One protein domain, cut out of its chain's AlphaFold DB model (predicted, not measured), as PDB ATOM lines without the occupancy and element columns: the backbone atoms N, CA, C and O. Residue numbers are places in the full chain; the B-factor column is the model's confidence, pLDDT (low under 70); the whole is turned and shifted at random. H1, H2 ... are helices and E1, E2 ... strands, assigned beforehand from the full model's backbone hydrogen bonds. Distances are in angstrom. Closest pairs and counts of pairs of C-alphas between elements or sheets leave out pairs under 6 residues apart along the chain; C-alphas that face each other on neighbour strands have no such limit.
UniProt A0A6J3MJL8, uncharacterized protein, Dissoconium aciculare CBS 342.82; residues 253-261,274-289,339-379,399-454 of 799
ATOM      1  N   VAL A 253      -9.418 -25.711  11.674       90.25
ATOM      2  CA  VAL A 253      -8.357 -26.703  11.478       90.25
ATOM      3  C   VAL A 253      -8.946 -28.072  11.790       90.25
ATOM      4  O   VAL A 253      -9.297 -28.355  12.931       90.25
ATOM      5  N   LEU A 254      -9.085 -28.922  10.775       91.88
ATOM      6  CA  LEU A 254      -9.624 -30.270  10.959       91.88
ATOM      7  C   LEU A 254      -8.532 -31.190  11.512       91.88
ATOM      8  O   LEU A 254      -7.535 -31.448  10.834       91.88
ATOM      9  N   GLN A 255      -8.726 -31.696  12.729       93.81
ATOM     10  CA  GLN A 255      -7.862 -32.707  13.332       93.81
ATOM     11  C   GLN A 255      -8.526 -34.078  13.209       93.81
ATOM     12  O   GLN A 255      -9.497 -34.377  13.901       93.81
ATOM     13  N   TRP A 256      -7.984 -34.926  12.339       93.75
ATOM     14  CA  TRP A 256      -8.454 -36.297  12.164       93.75
ATOM     15  C   TRP A 256      -7.972 -37.188  13.309       93.75
ATOM     16  O   TRP A 256      -6.772 -37.250  13.583       93.75
ATOM     17  N   ILE A 257      -8.898 -37.897  13.951       93.88
ATOM     18  CA  ILE A 257      -8.583 -39.048  14.800       93.88
ATOM     19  C   ILE A 257      -8.642 -40.271  13.883       93.88
ATOM     20  O   ILE A 257      -9.693 -40.569  13.316       93.88
ATOM     21  N   ASP A 258      -7.495 -40.920  13.677       91.88
ATOM     22  CA  ASP A 258      -7.386 -42.073  12.781       91.88
ATOM     23  C   ASP A 258      -7.920 -43.357  13.434       91.88
ATOM     24  O   ASP A 258      -8.022 -43.480  14.658       91.88
ATOM     25  N   ILE A 259      -8.274 -44.323  12.595       91.31
ATOM     26  CA  ILE A 259      -8.926 -45.568  12.986       91.31
ATOM     27  C   ILE A 259      -7.874 -46.493  13.595       91.31
ATOM     28  O   ILE A 259      -7.151 -47.190  12.883       91.31
ATOM     29  N   VAL A 260      -7.806 -46.511  14.927       92.50
ATOM     30  CA  VAL A 260      -6.956 -47.447  15.672       92.50
ATOM     31  C   VAL A 260      -7.394 -48.883  15.334       92.50
ATOM     32  O   VAL A 260      -8.557 -49.223  15.572       92.50
ATOM     33  N   PRO A 261      -6.513 -49.733  14.771       87.12
ATOM     34  CA  PRO A 261      -6.846 -51.124  14.505       87.12
ATOM     35  C   PRO A 261      -7.006 -51.888  15.824       87.12
ATOM     36  O   PRO A 261      -6.305 -51.621  16.803       87.12
ATOM     37  N   MET A 274     -14.484 -66.418  11.117       89.38
ATOM     38  CA  MET A 274     -14.162 -65.921   9.772       89.38
ATOM     39  C   MET A 274     -15.441 -65.621   8.976       89.38
ATOM     40  O   MET A 274     -15.607 -64.519   8.452       89.38
ATOM     41  N   ILE A 275     -16.406 -66.550   8.954       87.69
ATOM     42  CA  ILE A 275     -17.702 -66.352   8.284       87.69
ATOM     43  C   ILE A 275     -18.497 -65.201   8.929       87.69
ATOM     44  O   ILE A 275     -19.091 -64.396   8.208       87.69
ATOM     45  N   LYS A 276     -18.497 -65.054  10.264       92.31
ATOM     46  CA  LYS A 276     -19.124 -63.898  10.946       92.31
ATOM     47  C   LYS A 276     -18.467 -62.576  10.537       92.31
ATOM     48  O   LYS A 276     -19.185 -61.629  10.226       92.31
ATOM     49  N   LYS A 277     -17.131 -62.512  10.491       93.44
ATOM     50  CA  LYS A 277     -16.363 -61.313  10.111       93.44
ATOM     51  C   LYS A 277     -16.605 -60.909   8.654       93.44
ATOM     52  O   LYS A 277     -16.916 -59.745   8.401       93.44
ATOM     53  N   VAL A 278     -16.603 -61.855   7.711       88.38
ATOM     54  CA  VAL A 278     -16.931 -61.569   6.298       88.38
ATOM     55  C   VAL A 278     -18.395 -61.133   6.132       88.38
ATOM     56  O   VAL A 278     -18.664 -60.179   5.404       88.38
ATOM     57  N   ASN A 279     -19.353 -61.735   6.851       88.75
ATOM     58  CA  ASN A 279     -20.753 -61.286   6.817       88.75
ATOM     59  C   ASN A 279     -20.958 -59.902   7.467       88.75
ATOM     60  O   ASN A 279     -21.739 -59.097   6.954       88.75
ATOM     61  N   LYS A 280     -20.239 -59.587   8.553       92.75
ATOM     62  CA  LYS A 280     -20.215 -58.254   9.182       92.75
ATOM     63  C   LYS A 280     -19.695 -57.199   8.204       92.75
ATOM     64  O   LYS A 280     -20.347 -56.173   8.029       92.75
ATOM     65  N   LEU A 281     -18.587 -57.485   7.520       90.06
ATOM     66  CA  LEU A 281     -18.026 -56.635   6.468       90.06
ATOM     67  C   LEU A 281     -18.995 -56.458   5.286       90.06
ATOM     68  O   LEU A 281     -19.258 -55.336   4.865       90.06
ATOM     69  N   SER A 282     -19.596 -57.541   4.789       86.75
ATOM     70  CA  SER A 282     -20.600 -57.486   3.715       86.75
ATOM     71  C   SER A 282     -21.823 -56.635   4.099       86.75
ATOM     72  O   SER A 282     -22.356 -55.895   3.267       86.75
ATOM     73  N   SER A 283     -22.224 -56.679   5.374       89.25
ATOM     74  CA  SER A 283     -23.315 -55.868   5.932       89.25
ATOM     75  C   SER A 283     -22.930 -54.393   6.090       89.25
ATOM     76  O   SER A 283     -23.744 -53.517   5.802       89.25
ATOM     77  N   SER A 284     -21.696 -54.092   6.509       90.06
ATOM     78  CA  SER A 284     -21.232 -52.709   6.663       90.06
ATOM     79  C   SER A 284     -21.009 -52.032   5.303       90.06
ATOM     80  O   SER A 284     -21.421 -50.887   5.115       90.06
ATOM     81  N   LEU A 285     -20.488 -52.770   4.313       84.62
ATOM     82  CA  LEU A 285     -20.379 -52.332   2.916       84.62
ATOM     83  C   LEU A 285     -21.743 -51.997   2.299       84.62
ATOM     84  O   LEU A 285     -21.838 -51.033   1.548       84.62
ATOM     85  N   ALA A 286     -22.805 -52.736   2.644       83.81
ATOM     86  CA  ALA A 286     -24.165 -52.427   2.194       83.81
ATOM     87  C   ALA A 286     -24.723 -51.114   2.785       83.81
ATOM     88  O   ALA A 286     -25.591 -50.488   2.178       83.81
ATOM     89  N   GLY A 287     -24.214 -50.663   3.938       82.06
ATOM     90  CA  GLY A 287     -24.528 -49.343   4.496       82.06
ATOM     91  C   GLY A 287     -23.807 -48.184   3.791       82.06
ATOM     92  O   GLY A 287     -24.282 -47.047   3.827       82.06
ATOM     93  N   ILE A 288     -22.677 -48.450   3.129       75.69
ATOM     94  CA  ILE A 288     -21.871 -47.430   2.447       75.69
ATOM     95  C   ILE A 288     -22.397 -47.169   1.034       75.69
ATOM     96  O   ILE A 288     -22.768 -48.072   0.289       75.69
ATOM     97  N   GLY A 289     -22.432 -45.890   0.654       61.94
ATOM     98  CA  GLY A 289     -23.047 -45.443  -0.597       61.94
ATOM     99  C   GLY A 289     -24.570 -45.340  -0.540       61.94
ATOM    100  O   GLY A 289     -25.177 -45.057  -1.571       61.94
ATOM    101  N   ASP A 339      -0.879 -65.753   1.541       76.81
ATOM    102  CA  ASP A 339      -2.015 -64.837   1.487       76.81
ATOM    103  C   ASP A 339      -2.429 -64.624   0.014       76.81
ATOM    104  O   ASP A 339      -1.567 -64.563  -0.864       76.81
ATOM    105  N   ASP A 340      -3.724 -64.447  -0.270       76.12
ATOM    106  CA  ASP A 340      -4.203 -63.953  -1.574       76.12
ATOM    107  C   ASP A 340      -3.759 -62.490  -1.770       76.12
ATOM    108  O   ASP A 340      -4.474 -61.542  -1.433       76.12
ATOM    109  N   ASP A 341      -2.534 -62.315  -2.271       77.12
ATOM    110  CA  ASP A 341      -1.888 -61.018  -2.479       77.12
ATOM    111  C   ASP A 341      -2.775 -60.038  -3.279       77.12
ATOM    112  O   ASP A 341      -2.978 -58.915  -2.805       77.12
ATOM    113  N   PRO A 342      -3.358 -60.410  -4.442       73.50
ATOM    114  CA  PRO A 342      -4.302 -59.557  -5.167       73.50
ATOM    115  C   PRO A 342      -5.499 -59.090  -4.325       73.50
ATOM    116  O   PRO A 342      -5.831 -57.899  -4.346       73.50
ATOM    117  N   LEU A 343      -6.134 -59.983  -3.560       72.94
ATOM    118  CA  LEU A 343      -7.293 -59.649  -2.729       72.94
ATOM    119  C   LEU A 343      -6.906 -58.796  -1.510       72.94
ATOM    120  O   LEU A 343      -7.611 -57.838  -1.183       72.94
ATOM    121  N   VAL A 344      -5.756 -59.066  -0.889       83.06
ATOM    122  CA  VAL A 344      -5.168 -58.246   0.185       83.06
ATOM    123  C   VAL A 344      -4.869 -56.825  -0.312       83.06
ATOM    124  O   VAL A 344      -5.274 -55.848   0.326       83.06
ATOM    125  N   HIS A 345      -4.238 -56.680  -1.481       80.50
ATOM    126  CA  HIS A 345      -3.982 -55.376  -2.102       80.50
ATOM    127  C   HIS A 345      -5.287 -54.645  -2.458       80.50
ATOM    128  O   HIS A 345      -5.398 -53.437  -2.225       80.50
ATOM    129  N   GLY A 346      -6.297 -55.369  -2.953       76.56
ATOM    130  CA  GLY A 346      -7.643 -54.841  -3.183       76.56
ATOM    131  C   GLY A 346      -8.269 -54.276  -1.905       76.56
ATOM    132  O   GLY A 346      -8.710 -53.126  -1.888       76.56
ATOM    133  N   ILE A 347      -8.236 -55.032  -0.804       81.88
ATOM    134  CA  ILE A 347      -8.755 -54.599   0.503       81.88
ATOM    135  C   ILE A 347      -8.050 -53.329   0.998       81.88
ATOM    136  O   ILE A 347      -8.731 -52.375   1.386       81.88
ATOM    137  N   TYR A 348      -6.717 -53.255   0.927       84.75
ATOM    138  CA  TYR A 348      -5.985 -52.041   1.309       84.75
ATOM    139  C   TYR A 348      -6.332 -50.830   0.427       84.75
ATOM    140  O   TYR A 348      -6.466 -49.714   0.941       84.75
ATOM    141  N   PHE A 349      -6.524 -51.023  -0.882       82.56
ATOM    142  CA  PHE A 349      -6.983 -49.960  -1.784       82.56
ATOM    143  C   PHE A 349      -8.351 -49.410  -1.351       82.56
ATOM    144  O   PHE A 349      -8.531 -48.192  -1.266       82.56
ATOM    145  N   ILE A 350      -9.292 -50.287  -0.993       78.19
ATOM    146  CA  ILE A 350     -10.653 -49.899  -0.594       78.19
ATOM    147  C   ILE A 350     -10.658 -49.244   0.785       78.19
ATOM    148  O   ILE A 350     -11.300 -48.210   0.949       78.19
ATOM    149  N   GLN A 351      -9.902 -49.764   1.760       86.38
ATOM    150  CA  GLN A 351      -9.725 -49.095   3.053       86.38
ATOM    151  C   GLN A 351      -9.220 -47.653   2.864       86.38
ATOM    152  O   GLN A 351      -9.742 -46.730   3.487       86.38
ATOM    153  N   ASN A 352      -8.247 -47.433   1.973       85.19
ATOM    154  CA  ASN A 352      -7.728 -46.096   1.674       85.19
ATOM    155  C   ASN A 352      -8.747 -45.205   0.944       85.19
ATOM    156  O   ASN A 352      -8.870 -44.024   1.280       85.19
ATOM    157  N   ALA A 353      -9.520 -45.755   0.003       77.38
ATOM    158  CA  ALA A 353     -10.615 -45.037  -0.649       77.38
ATOM    159  C   ALA A 353     -11.702 -44.614   0.359       77.38
ATOM    160  O   ALA A 353     -12.137 -43.461   0.343       77.38
ATOM    161  N   LEU A 354     -12.080 -45.502   1.286       82.31
ATOM    162  CA  LEU A 354     -13.040 -45.217   2.355       82.31
ATOM    163  C   LEU A 354     -12.516 -44.168   3.349       82.31
ATOM    164  O   LEU A 354     -13.265 -43.254   3.690       82.31
ATOM    165  N   ARG A 355     -11.235 -44.224   3.758       88.44
ATOM    166  CA  ARG A 355     -10.604 -43.172   4.590       88.44
ATOM    167  C   ARG A 355     -10.704 -41.808   3.905       88.44
ATOM    168  O   ARG A 355     -11.157 -40.844   4.518       88.44
ATOM    169  N   SER A 356     -10.320 -41.743   2.629       83.62
ATOM    170  CA  SER A 356     -10.345 -40.516   1.822       83.62
ATOM    171  C   SER A 356     -11.764 -39.951   1.673       83.62
ATOM    172  O   SER A 356     -11.993 -38.763   1.906       83.62
ATOM    173  N   TRP A 357     -12.747 -40.808   1.375       81.25
ATOM    174  CA  TRP A 357     -14.148 -40.401   1.235       81.25
ATOM    175  C   TRP A 357     -14.744 -39.906   2.559       81.25
ATOM    176  O   TRP A 357     -15.376 -38.849   2.580       81.25
ATOM    177  N   ALA A 358     -14.480 -40.597   3.673       84.88
ATOM    178  CA  ALA A 358     -14.913 -40.179   5.005       84.88
ATOM    179  C   ALA A 358     -14.344 -38.801   5.379       84.88
ATOM    180  O   ALA A 358     -15.091 -37.915   5.801       84.88
ATOM    181  N   GLN A 359     -13.041 -38.590   5.154       90.00
ATOM    182  CA  GLN A 359     -12.377 -37.300   5.363       90.00
ATOM    183  C   GLN A 359     -12.990 -36.204   4.480       90.00
ATOM    184  O   GLN A 359     -13.345 -35.138   4.985       90.00
ATOM    185  N   GLN A 360     -13.198 -36.459   3.184       85.19
ATOM    186  CA  GLN A 360     -13.820 -35.494   2.269       85.19
ATOM    187  C   GLN A 360     -15.259 -35.145   2.686       85.19
ATOM    188  O   GLN A 360     -15.641 -33.970   2.662       85.19
ATOM    189  N   ARG A 361     -16.059 -36.141   3.086       85.94
ATOM    190  CA  ARG A 361     -17.454 -35.967   3.517       85.94
ATOM    191  C   ARG A 361     -17.540 -35.158   4.810       85.94
ATOM    192  O   ARG A 361     -18.288 -34.181   4.857       85.94
ATOM    193  N   LEU A 362     -16.754 -35.519   5.824       88.19
ATOM    194  CA  LEU A 362     -16.686 -34.788   7.092       88.19
ATOM    195  C   LEU A 362     -16.178 -33.355   6.887       88.19
ATOM    196  O   LEU A 362     -16.817 -32.419   7.355       88.19
ATOM    197  N   ALA A 363     -15.105 -33.158   6.114       87.94
ATOM    198  CA  ALA A 363     -14.567 -31.826   5.832       87.94
ATOM    199  C   ALA A 363     -15.583 -30.918   5.124       87.94
ATOM    200  O   ALA A 363     -15.681 -29.733   5.445       87.94
ATOM    201  N   SER A 364     -16.361 -31.475   4.191       82.94
ATOM    202  CA  SER A 364     -17.415 -30.745   3.476       82.94
ATOM    203  C   SER A 364     -18.544 -30.308   4.415       82.94
ATOM    204  O   SER A 364     -18.998 -29.167   4.340       82.94
ATOM    205  N   GLU A 365     -18.970 -31.183   5.327       87.19
ATOM    206  CA  GLU A 365     -20.036 -30.885   6.287       87.19
ATOM    207  C   GLU A 365     -19.567 -29.905   7.379       87.19
ATOM    208  O   GLU A 365     -20.257 -28.922   7.646       87.19
ATOM    209  N   THR A 366     -18.355 -30.056   7.929       90.00
ATOM    210  CA  THR A 366     -17.780 -29.068   8.864       90.00
ATOM    211  C   THR A 366     -17.608 -27.695   8.206       90.00
ATOM    212  O   THR A 366     -17.930 -26.673   8.815       90.00
ATOM    213  N   PHE A 367     -17.156 -27.638   6.947       89.12
ATOM    214  CA  PHE A 367     -17.046 -26.375   6.210       89.12
ATOM    215  C   PHE A 367     -18.417 -25.722   5.973       89.12
ATOM    216  O   PHE A 367     -18.557 -24.508   6.127       89.12
ATOM    217  N   ARG A 368     -19.446 -26.519   5.661       89.75
ATOM    218  CA  ARG A 368     -20.833 -26.053   5.512       89.75
ATOM    219  C   ARG A 368     -21.391 -25.486   6.819       89.75
ATOM    220  O   ARG A 368     -21.980 -24.407   6.804       89.75
ATOM    221  N   GLN A 369     -21.184 -26.173   7.940       90.50
ATOM    222  CA  GLN A 369     -21.610 -25.704   9.264       90.50
ATOM    223  C   GLN A 369     -20.914 -24.388   9.635       90.50
ATOM    224  O   GLN A 369     -21.582 -23.430  10.027       90.50
ATOM    225  N   TYR A 370     -19.602 -24.289   9.394       88.75
ATOM    226  CA  TYR A 370     -18.845 -23.050   9.582       88.75
ATOM    227  C   TYR A 370     -19.362 -21.898   8.700       88.75
ATOM    228  O   TYR A 370     -19.502 -20.769   9.169       88.75
ATOM    229  N   GLN A 371     -19.718 -22.172   7.440       88.38
ATOM    230  CA  GLN A 371     -20.292 -21.171   6.536       88.38
ATOM    231  C   GLN A 371     -21.663 -20.661   7.018       88.38
ATOM    232  O   GLN A 371     -21.924 -19.459   6.949       88.38
ATOM    233  N   ILE A 372     -22.523 -21.546   7.533       89.00
ATOM    234  CA  ILE A 372     -23.826 -21.177   8.110       89.00
ATOM    235  C   ILE A 372     -23.629 -20.314   9.365       89.00
ATOM    236  O   ILE A 372     -24.255 -19.260   9.490       89.00
ATOM    237  N   GLN A 373     -22.717 -20.705  10.258       87.75
ATOM    238  CA  GLN A 373     -22.391 -19.940  11.463       87.75
ATOM    239  C   GLN A 373     -21.850 -18.537  11.123       87.75
ATOM    240  O   GLN A 373     -22.291 -17.542  11.699       87.75
ATOM    241  N   ALA A 374     -20.953 -18.430  10.137       84.94
ATOM    242  CA  ALA A 374     -20.427 -17.147   9.672       84.94
ATOM    243  C   ALA A 374     -21.531 -16.211   9.136       84.94
ATOM    244  O   ALA A 374     -21.512 -15.013   9.418       84.94
ATOM    245  N   GLN A 375     -22.531 -16.745   8.423       85.75
ATOM    246  CA  GLN A 375     -23.681 -15.961   7.952       85.75
ATOM    247  C   GLN A 375     -24.585 -15.482   9.102       85.75
ATOM    248  O   GLN A 375     -25.063 -14.348   9.064       85.75
ATOM    249  N   GLN A 376     -24.783 -16.294  10.146       86.56
ATOM    250  CA  GLN A 376     -25.576 -15.919  11.329       86.56
ATOM    251  C   GLN A 376     -24.901 -14.826  12.178       86.56
ATOM    252  O   GLN A 376     -25.577 -13.945  12.717       86.56
ATOM    253  N   HIS A 377     -23.569 -14.823  12.267       79.12
ATOM    254  CA  HIS A 377     -22.837 -13.721  12.902       79.12
ATOM    255  C   HIS A 377     -22.849 -12.443  12.046       79.12
ATOM    256  O   HIS A 377     -22.981 -11.349  12.591       79.12
ATOM    257  N   ALA A 378     -22.788 -12.556  10.715       78.00
ATOM    258  CA  ALA A 378     -22.858 -11.396   9.825       78.00
ATOM    259  C   ALA A 378     -24.213 -10.659   9.891       78.00
ATOM    260  O   ALA A 378     -24.240  -9.430   9.845       78.00
ATOM    261  N   SER A 379     -25.332 -11.380  10.028       78.00
ATOM    262  CA  SER A 379     -26.668 -10.767  10.099       78.00
ATOM    263  C   SER A 379     -26.989 -10.138  11.460       78.00
ATOM    264  O   SER A 379     -27.674  -9.119  11.514       78.00
ATOM    265  N   ILE A 399      -9.677 -22.573  15.818       82.31
ATOM    266  CA  ILE A 399     -10.828 -23.460  16.002       82.31
ATOM    267  C   ILE A 399     -10.463 -24.836  15.433       82.31
ATOM    268  O   ILE A 399     -10.679 -25.117  14.249       82.31
ATOM    269  N   VAL A 400      -9.862 -25.674  16.275       89.25
ATOM    270  CA  VAL A 400      -9.561 -27.072  15.971       89.25
ATOM    271  C   VAL A 400     -10.846 -27.880  16.103       89.25
ATOM    272  O   VAL A 400     -11.401 -28.008  17.194       89.25
ATOM    273  N   VAL A 401     -11.320 -28.439  14.992       91.00
ATOM    274  CA  VAL A 401     -12.457 -29.363  14.980       91.00
ATOM    275  C   VAL A 401     -11.908 -30.780  14.907       91.00
ATOM    276  O   VAL A 401     -11.323 -31.178  13.899       91.00
ATOM    277  N   THR A 402     -12.075 -31.539  15.988       93.19
ATOM    278  CA  THR A 402     -11.691 -32.952  16.047       93.19
ATOM    279  C   THR A 402     -12.728 -33.814  15.337       93.19
ATOM    280  O   THR A 402     -13.882 -33.878  15.764       93.19
ATOM    281  N   CYS A 403     -12.310 -34.499  14.278       92.62
ATOM    282  CA  CYS A 403     -13.145 -35.377  13.469       92.62
ATOM    283  C   CYS A 403     -12.746 -36.838  13.709       92.62
ATOM    284  O   CYS A 403     -11.671 -37.264  13.281       92.62
ATOM    285  N   ASP A 404     -13.612 -37.603  14.373       94.75
ATOM    286  CA  ASP A 404     -13.425 -39.043  14.571       94.75
ATOM    287  C   ASP A 404     -13.805 -39.825  13.306       94.75
ATOM    288  O   ASP A 404     -14.953 -39.783  12.858       94.75
ATOM    289  N   LEU A 405     -12.831 -40.529  12.720       92.94
ATOM    290  CA  LEU A 405     -13.056 -41.390  11.562       92.94
ATOM    291  C   LEU A 405     -13.628 -42.758  11.955       92.94
ATOM    292  O   LEU A 405     -14.379 -43.328  11.165       92.94
ATOM    293  N   ALA A 406     -13.342 -43.276  13.152       93.31
ATOM    294  CA  ALA A 406     -13.833 -44.578  13.612       93.31
ATOM    295  C   ALA A 406     -15.349 -44.572  13.868       93.31
ATOM    296  O   ALA A 406     -16.020 -45.559  13.579       93.31
ATOM    297  N   ALA A 407     -15.904 -43.440  14.313       92.19
ATOM    298  CA  ALA A 407     -17.344 -43.240  14.491       92.19
ATOM    299  C   ALA A 407     -18.154 -43.141  13.173       92.19
ATOM    300  O   ALA A 407     -19.381 -43.029  13.208       92.19
ATOM    301  N   THR A 408     -17.503 -43.157  12.004       92.00
ATOM    302  CA  THR A 408     -18.181 -43.095  10.695       92.00
ATOM    303  C   THR A 408     -18.544 -44.492  10.164       92.00
ATOM    304  O   THR A 408     -17.842 -45.455  10.476       92.00
ATOM    305  N   PRO A 409     -19.592 -44.656   9.326       89.88
ATOM    306  CA  PRO A 409     -19.891 -45.953   8.703       89.88
ATOM    307  C   PRO A 409     -18.747 -46.458   7.804       89.88
ATOM    308  O   PRO A 409     -18.516 -47.668   7.711       89.88
ATOM    309  N   GLU A 410     -17.987 -45.543   7.197       91.06
ATOM    310  CA  GLU A 410     -16.724 -45.833   6.516       91.06
ATOM    311  C   GLU A 410     -15.689 -46.424   7.484       91.06
ATOM    312  O   GLU A 410     -15.106 -47.467   7.188       91.06
ATOM    313  N   GLY A 411     -15.516 -45.823   8.665       92.12
ATOM    314  CA  GLY A 411     -14.627 -46.298   9.729       92.12
ATOM    315  C   GLY A 411     -14.984 -47.683  10.259       92.12
ATOM    316  O   GLY A 411     -14.116 -48.554  10.322       92.12
ATOM    317  N   VAL A 412     -16.266 -47.925  10.541       93.56
ATOM    318  CA  VAL A 412     -16.788 -49.247  10.940       93.56
ATOM    319  C   VAL A 412     -16.495 -50.306   9.869       93.56
ATOM    320  O   VAL A 412     -16.150 -51.442  10.189       93.56
ATOM    321  N   THR A 413     -16.563 -49.939   8.587       90.56
ATOM    322  CA  THR A 413     -16.224 -50.851   7.482       90.56
ATOM    323  C   THR A 413     -14.721 -51.063   7.329       90.56
ATOM    324  O   THR A 413     -14.294 -52.180   7.056       90.56
ATOM    325  N   ILE A 414     -13.893 -50.042   7.556       91.56
ATOM    326  CA  ILE A 414     -12.428 -50.182   7.584       91.56
ATOM    327  C   ILE A 414     -11.996 -51.110   8.729       91.56
ATOM    328  O   ILE A 414     -11.129 -51.960   8.516       91.56
ATOM    329  N   GLN A 415     -12.641 -51.016   9.898       94.94
ATOM    330  CA  GLN A 415     -12.466 -51.966  11.004       94.94
ATOM    331  C   GLN A 415     -12.912 -53.382  10.613       94.94
ATOM    332  O   GLN A 415     -12.170 -54.328  10.850       94.94
ATOM    333  N   ALA A 416     -14.064 -53.546   9.954       92.56
ATOM    334  CA  ALA A 416     -14.516 -54.857   9.482       92.56
ATOM    335  C   ALA A 416     -13.580 -55.467   8.413       92.56
ATOM    336  O   ALA A 416     -13.333 -56.670   8.432       92.56
ATOM    337  N   PHE A 417     -12.994 -54.651   7.528       90.31
ATOM    338  CA  PHE A 417     -11.925 -55.083   6.619       90.31
ATOM    339  C   PHE A 417     -10.685 -55.534   7.391       90.31
ATOM    340  O   PHE A 417     -10.107 -56.566   7.060       90.31
ATOM    341  N   GLN A 418     -10.292 -54.791   8.428       93.50
ATOM    342  CA  GLN A 418      -9.138 -55.137   9.254       93.50
ATOM    343  C   GLN A 418      -9.365 -56.450  10.014       93.50
ATOM    344  O   GLN A 418      -8.503 -57.318   9.995       93.50
ATOM    345  N   GLU A 419     -10.553 -56.650  10.593       93.12
ATOM    346  CA  GLU A 419     -10.949 -57.917  11.220       93.12
ATOM    347  C   GLU A 419     -10.882 -59.100  10.247       93.12
ATOM    348  O   GLU A 419     -10.474 -60.186  10.651       93.12
ATOM    349  N   VAL A 420     -11.256 -58.900   8.978       89.19
ATOM    350  CA  VAL A 420     -11.178 -59.924   7.923       89.19
ATOM    351  C   VAL A 420      -9.726 -60.214   7.524       89.19
ATOM    352  O   VAL A 420      -9.353 -61.385   7.488       89.19
ATOM    353  N   LEU A 421      -8.875 -59.198   7.328       89.44
ATOM    354  CA  LEU A 421      -7.429 -59.391   7.110       89.44
ATOM    355  C   LEU A 421      -6.772 -60.141   8.283       89.44
ATOM    356  O   LEU A 421      -6.026 -61.103   8.090       89.44
ATOM    357  N   ASP A 422      -7.064 -59.721   9.513       91.69
ATOM    358  CA  ASP A 422      -6.467 -60.284  10.722       91.69
ATOM    359  C   ASP A 422      -7.016 -61.664  11.100       91.69
ATOM    360  O   ASP A 422      -6.332 -62.393  11.817       91.69
ATOM    361  N   SER A 423      -8.180 -62.056  10.569       88.69
ATOM    362  CA  SER A 423      -8.749 -63.399  10.754       88.69
ATOM    363  C   SER A 423      -7.928 -64.520  10.123       88.69
ATOM    364  O   SER A 423      -8.026 -65.675  10.535       88.69
ATOM    365  N   GLY A 424      -7.128 -64.187   9.107       83.81
ATOM    366  CA  GLY A 424      -6.407 -65.164   8.303       83.81
ATOM    367  C   GLY A 424      -7.255 -65.855   7.229       83.81
ATOM    368  O   GLY A 424      -6.735 -66.739   6.557       83.81
ATOM    369  N   CYS A 425      -8.513 -65.454   6.993       79.75
ATOM    370  CA  CYS A 425      -9.381 -66.106   5.999       79.75
ATOM    371  C   CYS A 425      -8.844 -66.063   4.557       79.75
ATOM    372  O   CYS A 425      -9.224 -66.899   3.745       79.75
ATOM    373  N   LEU A 426      -7.952 -65.115   4.253       76.75
ATOM    374  CA  LEU A 426      -7.264 -64.965   2.962       76.75
ATOM    375  C   LEU A 426      -5.973 -65.799   2.860       76.75
ATOM    376  O   LEU A 426      -5.295 -65.752   1.842       76.75
ATOM    377  N   ARG A 427      -5.624 -66.525   3.931       74.12
ATOM    378  CA  ARG A 427      -4.424 -67.367   4.094       74.12
ATOM    379  C   ARG A 427      -4.783 -68.858   4.191       74.12
ATOM    380  O   ARG A 427      -3.919 -69.696   4.436       74.12
ATOM    381  N   MET A 428      -6.075 -69.185   4.084       56.59
ATOM    382  CA  MET A 428      -6.627 -70.534   4.244       56.59
ATOM    383  C   MET A 428      -6.504 -71.307   2.933       56.59
ATOM    384  O   MET A 428      -7.104 -70.936   1.930       56.59
ATOM    385  N   ASN A 429      -5.700 -72.371   2.941       55.41
ATOM    386  CA  ASN A 429      -4.972 -72.766   1.734       55.41
ATOM    387  C   ASN A 429      -4.886 -74.297   1.541       55.41
ATOM    388  O   ASN A 429      -3.826 -74.844   1.258       55.41
ATOM    389  N   LEU A 430      -6.009 -74.997   1.762       52.69
ATOM    390  CA  LEU A 430      -6.201 -76.407   1.369       52.69
ATOM    391  C   LEU A 430      -7.630 -76.652   0.859       52.69
ATOM    392  O   LEU A 430      -7.799 -77.124  -0.255       52.69
ATOM    393  N   MET A 431      -8.653 -76.249   1.620       58.06
ATOM    394  CA  MET A 431     -10.017 -76.056   1.111       58.06
ATOM    395  C   MET A 431     -10.649 -74.848   1.803       58.06
ATOM    396  O   MET A 431     -10.619 -74.753   3.032       58.06
ATOM    397  N   ILE A 432     -11.248 -73.937   1.033       62.25
ATOM    398  CA  ILE A 432     -12.105 -72.879   1.582       62.25
ATOM    399  C   ILE A 432     -13.515 -73.473   1.747       62.25
ATOM    400  O   ILE A 432     -14.095 -73.896   0.746       62.25
ATOM    401  N   PRO A 433     -14.098 -73.509   2.965       74.19
ATOM    402  CA  PRO A 433     -15.467 -73.981   3.171       74.19
ATOM    403  C   PRO A 433     -16.454 -73.240   2.269       74.19
ATOM    404  O   PRO A 433     -16.327 -72.029   2.075       74.19
ATOM    405  N   ARG A 434     -17.449 -73.948   1.729       72.31
ATOM    406  CA  ARG A 434     -18.353 -73.436   0.684       72.31
ATOM    407  C   ARG A 434     -19.119 -72.183   1.117       72.31
ATOM    408  O   ARG A 434     -19.424 -71.310   0.310       72.31
ATOM    409  N   GLU A 435     -19.382 -72.055   2.410       73.44
ATOM    410  CA  GLU A 435     -20.007 -70.898   3.049       73.44
ATOM    411  C   GLU A 435     -19.067 -69.684   3.057       73.44
ATOM    412  O   GLU A 435     -19.509 -68.557   2.823       73.44
ATOM    413  N   LEU A 436     -17.770 -69.909   3.297       68.88
ATOM    414  CA  LEU A 436     -16.737 -68.876   3.303       68.88
ATOM    415  C   LEU A 436     -16.373 -68.448   1.876       68.88
ATOM    416  O   LEU A 436     -16.253 -67.249   1.636       68.88
ATOM    417  N   SER A 437     -16.284 -69.372   0.913       71.00
ATOM    418  CA  SER A 437     -16.045 -69.015  -0.494       71.00
ATOM    419  C   SER A 437     -17.224 -68.233  -1.080       71.00
ATOM    420  O   SER A 437     -17.016 -67.178  -1.675       71.00
ATOM    421  N   LEU A 438     -18.473 -68.635  -0.811       73.69
ATOM    422  CA  LEU A 438     -19.659 -67.850  -1.184       73.69
ATOM    423  C   LEU A 438     -19.688 -66.463  -0.516       73.69
ATOM    424  O   LEU A 438     -20.128 -65.496  -1.143       73.69
ATOM    425  N   ALA A 439     -19.217 -66.337   0.728       69.75
ATOM    426  CA  ALA A 439     -19.110 -65.049   1.413       69.75
ATOM    427  C   ALA A 439     -18.011 -64.154   0.803       69.75
ATOM    428  O   ALA A 439     -18.256 -62.969   0.571       69.75
ATOM    429  N   LEU A 440     -16.843 -64.715   0.469       68.56
ATOM    430  CA  LEU A 440     -15.751 -64.011  -0.215       68.56
ATOM    431  C   LEU A 440     -16.138 -63.593  -1.644       68.56
ATOM    432  O   LEU A 440     -15.867 -62.462  -2.036       68.56
ATOM    433  N   CYS A 441     -16.864 -64.426  -2.395       72.62
ATOM    434  CA  CYS A 441     -17.400 -64.059  -3.711       72.62
ATOM    435  C   CYS A 441     -18.399 -62.891  -3.627       72.62
ATOM    436  O   CYS A 441     -18.338 -61.965  -4.435       72.62
ATOM    437  N   ARG A 442     -19.298 -62.885  -2.630       74.62
ATOM    438  CA  ARG A 442     -20.207 -61.745  -2.381       74.62
ATOM    439  C   ARG A 442     -19.434 -60.475  -2.036       74.62
ATOM    440  O   ARG A 442     -19.742 -59.420  -2.588       74.62
ATOM    441  N   LEU A 443     -18.427 -60.596  -1.170       69.88
ATOM    442  CA  LEU A 443     -17.533 -59.503  -0.806       69.88
ATOM    443  C   LEU A 443     -16.834 -58.931  -2.049       69.88
ATOM    444  O   LEU A 443     -16.940 -57.735  -2.294       69.88
ATOM    445  N   TYR A 444     -16.210 -59.771  -2.878       72.00
ATOM    446  CA  TYR A 444     -15.534 -59.357  -4.114       72.00
ATOM    447  C   TYR A 444     -16.475 -58.611  -5.078       72.00
ATOM    448  O   TYR A 444     -16.122 -57.561  -5.615       72.00
ATOM    449  N   VAL A 445     -17.713 -59.089  -5.246       73.69
ATOM    450  CA  VAL A 445     -18.722 -58.408  -6.077       73.69
ATOM    451  C   VAL A 445     -19.123 -57.048  -5.488       73.69
ATOM    452  O   VAL A 445     -19.204 -56.075  -6.236       73.69
ATOM    453  N   GLN A 446     -19.341 -56.943  -4.170       70.12
ATOM    454  CA  GLN A 446     -19.630 -55.661  -3.500       70.12
ATOM    455  C   GLN A 446     -18.462 -54.672  -3.619       70.12
ATOM    456  O   GLN A 446     -18.680 -53.480  -3.834       70.12
ATOM    457  N   ILE A 447     -17.233 -55.177  -3.511       67.25
ATOM    458  CA  ILE A 447     -15.981 -54.439  -3.683       67.25
ATOM    459  C   ILE A 447     -15.881 -53.840  -5.089       67.25
ATOM    460  O   ILE A 447     -15.721 -52.625  -5.220       67.25
ATOM    461  N   ASP A 448     -16.045 -54.648  -6.140       68.19
ATOM    462  CA  ASP A 448     -15.999 -54.155  -7.521       68.19
ATOM    463  C   ASP A 448     -17.122 -53.135  -7.779       68.19
ATOM    464  O   ASP A 448     -16.888 -52.052  -8.325       68.19
ATOM    465  N   HIS A 449     -18.326 -53.407  -7.259       69.12
ATOM    466  CA  HIS A 449     -19.450 -52.472  -7.323       69.12
ATOM    467  C   HIS A 449     -19.156 -51.126  -6.652       69.12
ATOM    468  O   HIS A 449     -19.714 -50.130  -7.106       69.12
ATOM    469  N   LEU A 450     -18.326 -51.072  -5.601       65.69
ATOM    470  CA  LEU A 450     -17.879 -49.838  -4.939       65.69
ATOM    471  C   LEU A 450     -16.802 -49.098  -5.749       65.69
ATOM    472  O   LEU A 450     -16.874 -47.877  -5.871       65.69
ATOM    473  N   ILE A 451     -15.856 -49.815  -6.357       65.19
ATOM    474  CA  ILE A 451     -14.785 -49.237  -7.196       65.19
ATOM    475  C   ILE A 451     -15.346 -48.630  -8.504       65.19
ATOM    476  O   ILE A 451     -14.824 -47.629  -9.018       65.19
ATOM    477  N   ASN A 452     -16.437 -49.210  -9.019       63.84
ATOM    478  CA  ASN A 452     -17.007 -48.919 -10.337       63.84
ATOM    479  C   ASN A 452     -18.351 -48.146 -10.320       63.84
ATOM    480  O   ASN A 452     -19.008 -48.065 -11.361       63.84
ATOM    481  N   GLN A 453     -18.775 -47.545  -9.193       62.03
ATOM    482  CA  GLN A 453     -20.109 -46.907  -9.065       62.03
ATOM    483  C   GLN A 453     -20.440 -45.871 -10.159       62.03
ATOM    484  O   GLN A 453     -21.577 -45.841 -10.635       62.03
ATOM    485  N   ASP A 454     -19.459 -45.082 -10.606       54.31
ATOM    486  CA  ASP A 454     -19.640 -44.015 -11.608       54.31
ATOM    487  C   ASP A 454     -20.018 -44.525 -13.017       54.31
ATOM    488  O   ASP A 454     -20.557 -43.774 -13.831       54.31
TER     489      ASP A 454
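Overview. This is residues 253 to 261, 274 to 289, 339 to 379 and 399 to 454 of the 799 residues of an uncharacterized protein of Dissoconium aciculare CBS 342.82 (UniProt A0A6J3MJL8). One very long helix, H2, makes the long axis; of three shorter helices, H3 packs on residues 344 to 358 of H2, H1 packs on H3, and H4 packs on H1. A small ribbon of two parallel strands, E1 and E2, runs beside H2 farther along, near its residues 358 to 367, and beyond it residues 368 to 379 of H2 stick out free. The printed part has 122 residues, with four named helices and two named strands in the order E1, H1, H2, E2, H3, H4; the class is mostly helix. It is loose, with a radius of gyration of the C-alphas of 17.8 A, and spans 68 by 29 by 22 A.

Arrangement. Look first at the sheet of E1, residues 253 to 257, and E2, residues 400 to 404, which are parallel neighbours at 28 degrees. Across the pair, N 255 and O 401 are 2.9 A apart and N 403 and O 255 are 2.8 A apart, within hydrogen-bond range. Now find H2, residues 341 to 379: its C-alpha of Ala 363 is 7.3 A from that of Leu 254 in E1, the closest C-alphas of the two. H2 touches H3, residues 409 to 423, with residues 344 to 358 alone, at a shallow tilt of 20 degrees, opposite ways; the closest C-alphas are those of Gln 351 and Ile 414, 5.4 A apart. H3 touches H1, residues 274 to 287, at a shallow tilt of 18 degrees, opposite ways, closest at the C-alphas of Ala 416 and Leu 281, 5.0 A. H1 touches H4, residues 434 to 451, at a shallow tilt of 28 degrees, the same way; the C-alphas of Ile 275 and Leu 436 come closest, 5.7 A. H2 and H4 are close but not clearly touching. H3 and H4 are apart. In H1, H2, H3 and H4 every O i to N i+4 pair is within hydrogen-bond range.

Along the chain. Find C-alpha 253 at (-8.357, -26.703, 11.478), where E1 begins. H2 runs 57.4 A from C-alpha 341 at (-1.888, -61.018, -2.479) to C-alpha 379 at (-26.668, -10.767, 10.099). H1 is 20.3 A long, H3 20.8 A and H4 25.7 A, ending at C-alpha 451 at (-14.785, -49.237, -7.196); E1 is 12.8 A and E2 12.7 A.

Size, cuts and confidence. The C-alphas of Ser 379 and Leu 430, 69.3 A apart, are the two farthest apart. Three cuts leave gaps between C-alphas: 17.2 A from 261 to 274, 28.7 A from 289 to 339 and 21.1 A from 379 to 399. Of the links printed whole, E2 to H3 is tight and H3 to H4 short. The mean pLDDT of the printed part is 82.3; look for values under 70 at, among others, residues 428 to 432 and 447 to 454.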